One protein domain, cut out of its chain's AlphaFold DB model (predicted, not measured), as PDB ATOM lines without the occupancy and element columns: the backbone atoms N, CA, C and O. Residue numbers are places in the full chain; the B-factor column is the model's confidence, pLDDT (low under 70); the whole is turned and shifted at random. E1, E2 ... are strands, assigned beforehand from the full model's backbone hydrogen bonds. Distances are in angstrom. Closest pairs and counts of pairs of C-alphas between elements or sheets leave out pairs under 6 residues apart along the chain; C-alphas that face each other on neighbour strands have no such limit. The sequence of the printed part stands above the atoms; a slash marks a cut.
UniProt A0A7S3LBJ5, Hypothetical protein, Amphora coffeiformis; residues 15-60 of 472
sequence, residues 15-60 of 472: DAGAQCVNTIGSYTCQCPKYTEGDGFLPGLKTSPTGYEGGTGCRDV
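This is residues 15 to 60 of the 472 residues of the protein "Hypothetical protein" of Amphora coffeiformis (UniProt A0A7S3LBJ5). With little regular structure, this is a small two-stranded hairpin, E1 and E2, followed by a long looping stretch, residues 31 to 60, with no named element. A short antiparallel pairing of residues 35 to 36 with 58 to 59 ties that stretch to itself. The printed part has 46 residues, no named helix and two named strands, E1 then E2, antiparallel neighbours; the class is all strand, with 10 residues in named elements. It is compact, with a radius of gyration of the C-alphas of 10.0 A and spans of 29 by 21 by 15 A.

Find C-alpha 19 at (510.273, 271.411, 675.670); from there E1, residues 19 to 23, runs 12.8 A. E2, residues 26 to 30, runs 13.5 A to C-alpha 30 at (511.366, 267.924, 679.226).

Look at E1 and E2, a hairpin with a tight link, their directions 149 degrees apart. N 21 and O 28 are within hydrogen-bond range at 2.8 A.

The C-alphas farthest apart, of Gly 25 and Val 60, are 30.7 A apart. The printed part has no cut, and no printed residue is under 70 in pLDDT.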
ATOM      1  N   ASP A  15     503.092 276.337 678.363       93.50
ATOM      2  CA  ASP A  15     502.819 277.476 679.245       93.50
ATOM      3  C   ASP A  15     503.705 277.455 680.496       93.50
ATOM      4  O   ASP A  15     504.059 278.524 681.010       93.50
ATOM      5  N   ALA A  16     504.097 276.255 680.941       94.50
ATOM      6  CA  ALA A  16     505.092 276.006 681.979       94.50
ATOM      7  C   ALA A  16     506.536 275.860 681.444       94.50
ATOM      8  O   ALA A  16     507.461 275.586 682.208       94.50
ATOM      9  N   GLY A  17     506.753 276.070 680.141       94.38
ATOM     10  CA  GLY A  17     508.070 276.038 679.504       94.38
ATOM     11  C   GLY A  17     508.583 274.646 679.124       94.38
ATOM     12  O   GLY A  17     509.766 274.522 678.798       94.38
ATOM     13  N   ALA A  18     507.735 273.611 679.145       96.94
ATOM     14  CA  ALA A  18     508.115 272.260 678.737       96.94
ATOM     15  C   ALA A  18     508.583 272.224 677.272       96.94
ATOM     16  O   ALA A  18     507.913 272.739 676.373       96.94
ATOM     17  N   GLN A  19     509.720 271.574 677.014       96.25
ATOM     18  CA  GLN A  19     510.273 271.411 675.670       96.25
ATOM     19  C   GLN A  19     509.997 270.008 675.136       96.25
ATOM     20  O   GLN A  19     510.286 269.010 675.794       96.25
ATOM     21  N   CYS A  20     509.455 269.918 673.922       95.19
ATOM     22  CA  CYS A  20     509.243 268.637 673.260       95.19
ATOM     23  C   CYS A  20     510.564 268.093 672.699       95.19
ATOM     24  O   CYS A  20     511.234 268.761 671.909       95.19
ATOM     25  N   VAL A  21     510.907 266.861 673.070       94.62
ATOM     26  CA  VAL A  21     512.068 266.129 672.565       94.62
ATOM     27  C   VAL A  21     511.589 264.896 671.810       94.62
ATOM     28  O   VAL A  21     510.987 263.980 672.369       94.62
ATOM     29  N   ASN A  22     511.858 264.866 670.507       91.56
ATOM     30  CA  ASN A  22     511.494 263.735 669.660       91.56
ATOM     31  C   ASN A  22     512.331 262.502 670.019       91.56
ATOM     32  O   ASN A  22     513.553 262.584 670.156       91.56
ATOM     33  N   THR A  23     511.681 261.345 670.109       89.25
ATOM     34  CA  THR A  23     512.335 260.041 670.274       89.25
ATOM     35  C   THR A  23     511.960 259.129 669.106       89.25
ATOM     36  O   THR A  23     511.060 259.428 668.320       89.25
ATOM     37  N   ILE A  24     512.679 258.021 668.915       87.12
ATOM     38  CA  ILE A  24     512.399 257.115 667.793       87.12
ATOM     39  C   ILE A  24     511.013 256.486 668.001       87.12
ATOM     40  O   ILE A  24     510.835 255.636 668.868       87.12
ATOM     41  N   GLY A  25     510.035 256.921 667.203       86.69
ATOM     42  CA  GLY A  25     508.652 256.440 667.257       86.69
ATOM     43  C   GLY A  25     507.776 257.065 668.352       86.69
ATOM     44  O   GLY A  25     506.650 256.612 668.531       86.69
ATOM     45  N   SER A  26     508.259 258.081 669.076       89.25
ATOM     46  CA  SER A  26     507.532 258.735 670.177       89.25
ATOM     47  C   SER A  26     508.068 260.159 670.419       89.25
ATOM     48  O   SER A  26     508.886 260.675 669.658       89.25
ATOM     49  N   TYR A  27     507.622 260.823 671.480       91.44
ATOM     50  CA  TYR A  27     508.185 262.082 671.968       91.44
ATOM     51  C   TYR A  27     508.114 262.119 673.495       91.44
ATOM     52  O   TYR A  27     507.263 261.466 674.096       91.44
ATOM     53  N   THR A  28     509.015 262.873 674.115       94.50
ATOM     54  CA  THR A  28     508.996 263.172 675.548       94.50
ATOM     55  C   THR A  28     508.903 264.679 675.755       94.50
ATOM     56  O   THR A  28     509.295 265.456 674.883       94.50
ATOM     57  N   CYS A  29     508.354 265.109 676.887       96.31
ATOM     58  CA  CYS A  29     508.369 266.509 677.293       96.31
ATOM     59  C   CYS A  29     509.413 266.674 678.401       96.31
ATOM     60  O   CYS A  29     509.431 265.911 679.361       96.31
ATOM     61  N   GLN A  30     510.328 267.627 678.243       97.00
ATOM     62  CA  GLN A  30     511.366 267.924 679.226       97.00
ATOM     63  C   GLN A  30     511.051 269.241 679.918       97.00
ATOM     64  O   GLN A  30     510.935 270.283 679.267       97.00
ATOM     65  N   CYS A  31     510.925 269.188 681.239       97.88
ATOM     66  CA  CYS A  31     510.727 270.374 682.051       97.88
ATOM     67  C   CYS A  31     512.013 271.216 682.137       97.88
ATOM     68  O   CYS A  31     513.113 270.661 682.231       97.88
ATOM     69  N   PRO A  32     511.907 272.554 682.072       97.31
ATOM     70  CA  PRO A  32     513.058 273.435 682.194       97.31
ATOM     71  C   PRO A  32     513.645 273.407 683.614       97.31
ATOM     72  O   PRO A  32     513.038 272.914 684.567       97.31
ATOM     73  N   LYS A  33     514.846 273.979 683.772       97.06
ATOM     74  CA  LYS A  33     515.493 274.108 685.086       97.06
ATOM     75  C   LYS A  33     514.541 274.775 686.086       97.06
ATOM     76  O   LYS A  33     513.847 275.723 685.724       97.06
ATOM     77  N   TYR A  34     514.583 274.299 687.330       97.00
ATOM     78  CA  TYR A  34     513.747 274.751 688.447       97.00
ATOM     79  C   TYR A  34     512.272 274.334 688.371       97.00
ATOM     80  O   TYR A  34     511.467 274.785 689.174       97.00
ATOM     81  N   THR A  35     511.921 273.434 687.453       97.44
ATOM     82  CA  THR A  35     510.596 272.812 687.410       97.44
ATOM     83  C   THR A  35     510.721 271.288 687.425       97.44
ATOM     84  O   THR A  35     511.732 270.744 686.978       97.44
ATOM     85  N   GLU A  36     509.709 270.600 687.942       97.50
ATOM     86  CA  GLU A  36     509.625 269.137 688.013       97.50
ATOM     87  C   GLU A  36     508.284 268.638 687.467       97.50
ATOM     88  O   GLU A  36     507.275 269.342 687.518       97.50
ATOM     89  N   GLY A  37     508.279 267.406 686.965       96.75
ATOM     90  CA  GLY A  37     507.106 266.736 686.411       96.75
ATOM     91  C   GLY A  37     507.420 266.024 685.099       96.75
ATOM     92  O   GLY A  37     508.563 266.000 684.638       96.75
ATOM     93  N   ASP A  38     506.391 265.434 684.501       96.31
ATOM     94  CA  ASP A  38     506.485 264.727 683.219       96.31
ATOM     95  C   ASP A  38     506.396 265.669 682.005       96.31
ATOM     96  O   ASP A  38     506.610 265.250 680.869       96.31
ATOM     97  N   GLY A  39     506.075 266.947 682.229       97.00
ATOM     98  CA  GLY A  39     505.985 267.979 681.199       97.00
ATOM     99  C   GLY A  39     504.823 267.817 680.222       97.00
ATOM    100  O   GLY A  39     504.715 268.612 679.287       97.00
ATOM    101  N   PHE A  40     503.953 266.825 680.415       96.25
ATOM    102  CA  PHE A  40     502.777 266.593 679.581       96.25
ATOM    103  C   PHE A  40     501.546 267.286 680.168       96.25
ATOM    104  O   PHE A  40     501.371 267.341 681.382       96.25
ATOM    105  N   LEU A  41     500.648 267.766 679.307       94.69
ATOM    106  CA  LEU A  41     499.350 268.286 679.735       94.69
ATOM    107  C   LEU A  41     498.462 267.162 680.309       94.69
ATOM    108  O   LEU A  41     498.525 266.026 679.840       94.69
ATOM    109  N   PRO A  42     497.581 267.442 681.282       94.19
ATOM    110  CA  PRO A  42     496.667 266.433 681.808       94.19
ATOM    111  C   PRO A  42     495.637 265.983 680.760       94.19
ATOM    112  O   PRO A  42     495.160 266.769 679.942       94.19
ATOM    113  N   GLY A  43     495.218 264.714 680.834       90.75
ATOM    114  CA  GLY A  43     494.078 264.200 680.062       90.75
ATOM    115  C   GLY A  43     494.401 263.685 678.656       90.75
ATOM    116  O   GLY A  43     493.498 263.565 677.822       90.75
ATOM    117  N   LEU A  44     495.661 263.340 678.381       88.44
ATOM    118  CA  LEU A  44     496.021 262.643 677.147       88.44
ATOM    119  C   LEU A  44     495.314 261.280 677.049       88.44
ATOM    120  O   LEU A  44     495.322 260.477 677.980       88.44
ATOM    121  N   LYS A  45     494.725 260.997 675.878       87.62
ATOM    122  CA  LYS A  45     494.088 259.698 675.572       87.62
ATOM    123  C   LYS A  45     495.101 258.578 675.329       87.62
ATOM    124  O   LYS A  45     494.767 257.406 675.458       87.62
ATOM    125  N   THR A  46     496.308 258.946 674.922       85.50
ATOM    126  CA  THR A  46     497.429 258.042 674.659       85.50
ATOM    127  C   THR A  46     498.532 258.368 675.646       85.50
ATOM    128  O   THR A  46     498.858 259.542 675.771       85.50
ATOM    129  N   SER A  47     499.115 257.367 676.301       90.06
ATOM    130  CA  SER A  47     500.238 257.554 677.225       90.06
ATOM    131  C   SER A  47     501.561 257.419 676.460       90.06
ATOM    132  O   SER A  47     502.008 256.288 676.253       90.06
ATOM    133  N   PRO A  48     502.172 258.519 675.969       89.25
ATOM    134  CA  PRO A  48     503.501 258.458 675.374       89.25
ATOM    135  C   PRO A  48     504.537 257.994 676.405       89.25
ATOM    136  O   PRO A  48     504.287 257.947 677.611       89.25
ATOM    137  N   THR A  49     505.719 257.623 675.921       89.44
ATOM    138  CA  THR A  49     506.833 257.203 676.778       89.44
ATOM    139  C   THR A  49     507.153 258.298 677.801       89.44
ATOM    140  O   THR A  49     507.393 259.437 677.416       89.44
ATOM    141  N   GLY A  50     507.161 257.956 679.092       89.25
ATOM    142  CA  GLY A  50     507.416 258.916 680.174       89.25
ATOM    143  C   GLY A  50     506.200 259.729 680.631       89.25
ATOM    144  O   GLY A  50     506.368 260.626 681.441       89.25
ATOM    145  N   TYR A  51     504.990 259.438 680.139       93.44
ATOM    146  CA  TYR A  51     503.761 260.036 680.666       93.44
ATOM    147  C   TYR A  51     503.429 259.467 682.050       93.44
ATOM    148  O   TYR A  51     503.125 258.278 682.181       93.44
ATOM    149  N   GLU A  52     503.416 260.325 683.064       94.25
ATOM    150  CA  GLU A  52     503.124 259.986 684.462       94.25
ATOM    151  C   GLU A  52     501.777 260.576 684.908       94.25
ATOM    152  O   GLU A  52     501.562 260.916 686.069       94.25
ATOM    153  N   GLY A  53     500.831 260.676 683.971       93.88
ATOM    154  CA  GLY A  53     499.485 261.186 684.236       93.88
ATOM    155  C   GLY A  53     499.267 262.647 683.845       93.88
ATOM    156  O   GLY A  53     498.176 263.159 684.096       93.88
ATOM    157  N   GLY A  54     500.242 263.296 683.201       93.81
ATOM    158  CA  GLY A  54     500.111 264.670 682.719       93.81
ATOM    159  C   GLY A  54     500.198 265.660 683.868       93.81
ATOM    160  O   GLY A  54     499.313 266.493 684.067       93.81
ATOM    161  N   THR A  55     501.249 265.500 684.669       95.81
ATOM    162  CA  THR A  55     501.555 266.365 685.813       95.81
ATOM    163  C   THR A  55     502.016 267.761 685.391       95.81
ATOM    164  O   THR A  55     501.958 268.681 686.205       95.81
ATOM    165  N   GLY A  56     502.406 267.933 684.124       96.25
ATOM    166  CA  GLY A  56     502.904 269.194 683.580       96.25
ATOM    167  C   GLY A  56     504.298 269.517 684.105       96.25
ATOM    168  O   GLY A  56     505.007 268.630 684.580       96.25
ATOM    169  N   CYS A  57     504.702 270.784 684.009       97.69
ATOM    170  CA  CYS A  57     505.898 271.262 684.705       97.69
ATOM    171  C   CYS A  57     505.482 272.135 685.883       97.69
ATOM    172  O   CYS A  57     504.916 273.216 685.721       97.69
ATOM    173  N   ARG A  58     505.776 271.667 687.092       96.94
ATOM    174  CA  ARG A  58     505.510 272.391 688.328       96.94
ATOM    175  C   ARG A  58     506.765 273.108 688.789       96.94
ATOM    176  O   ARG A  58     507.834 272.513 688.842       96.94
ATOM    177  N   ASP A  59     506.617 274.369 689.166       97.44
ATOM    178  CA  ASP A  59     507.705 275.145 689.745       97.44
ATOM    179  C   ASP A  59     508.135 274.584 691.107       97.44
ATOM    180  O   ASP A  59     507.302 274.396 692.001       97.44
ATOM    181  N   VAL A  60     509.430 274.306 691.244       97.81
ATOM    182  CA  VAL A  60     510.068 273.816 692.473       97.81
ATOM    183  C   VAL A  60     511.187 274.746 692.943       97.81
ATOM    184  O   VAL A  60     511.945 274.379 693.846       97.81
TER     185      VAL A  60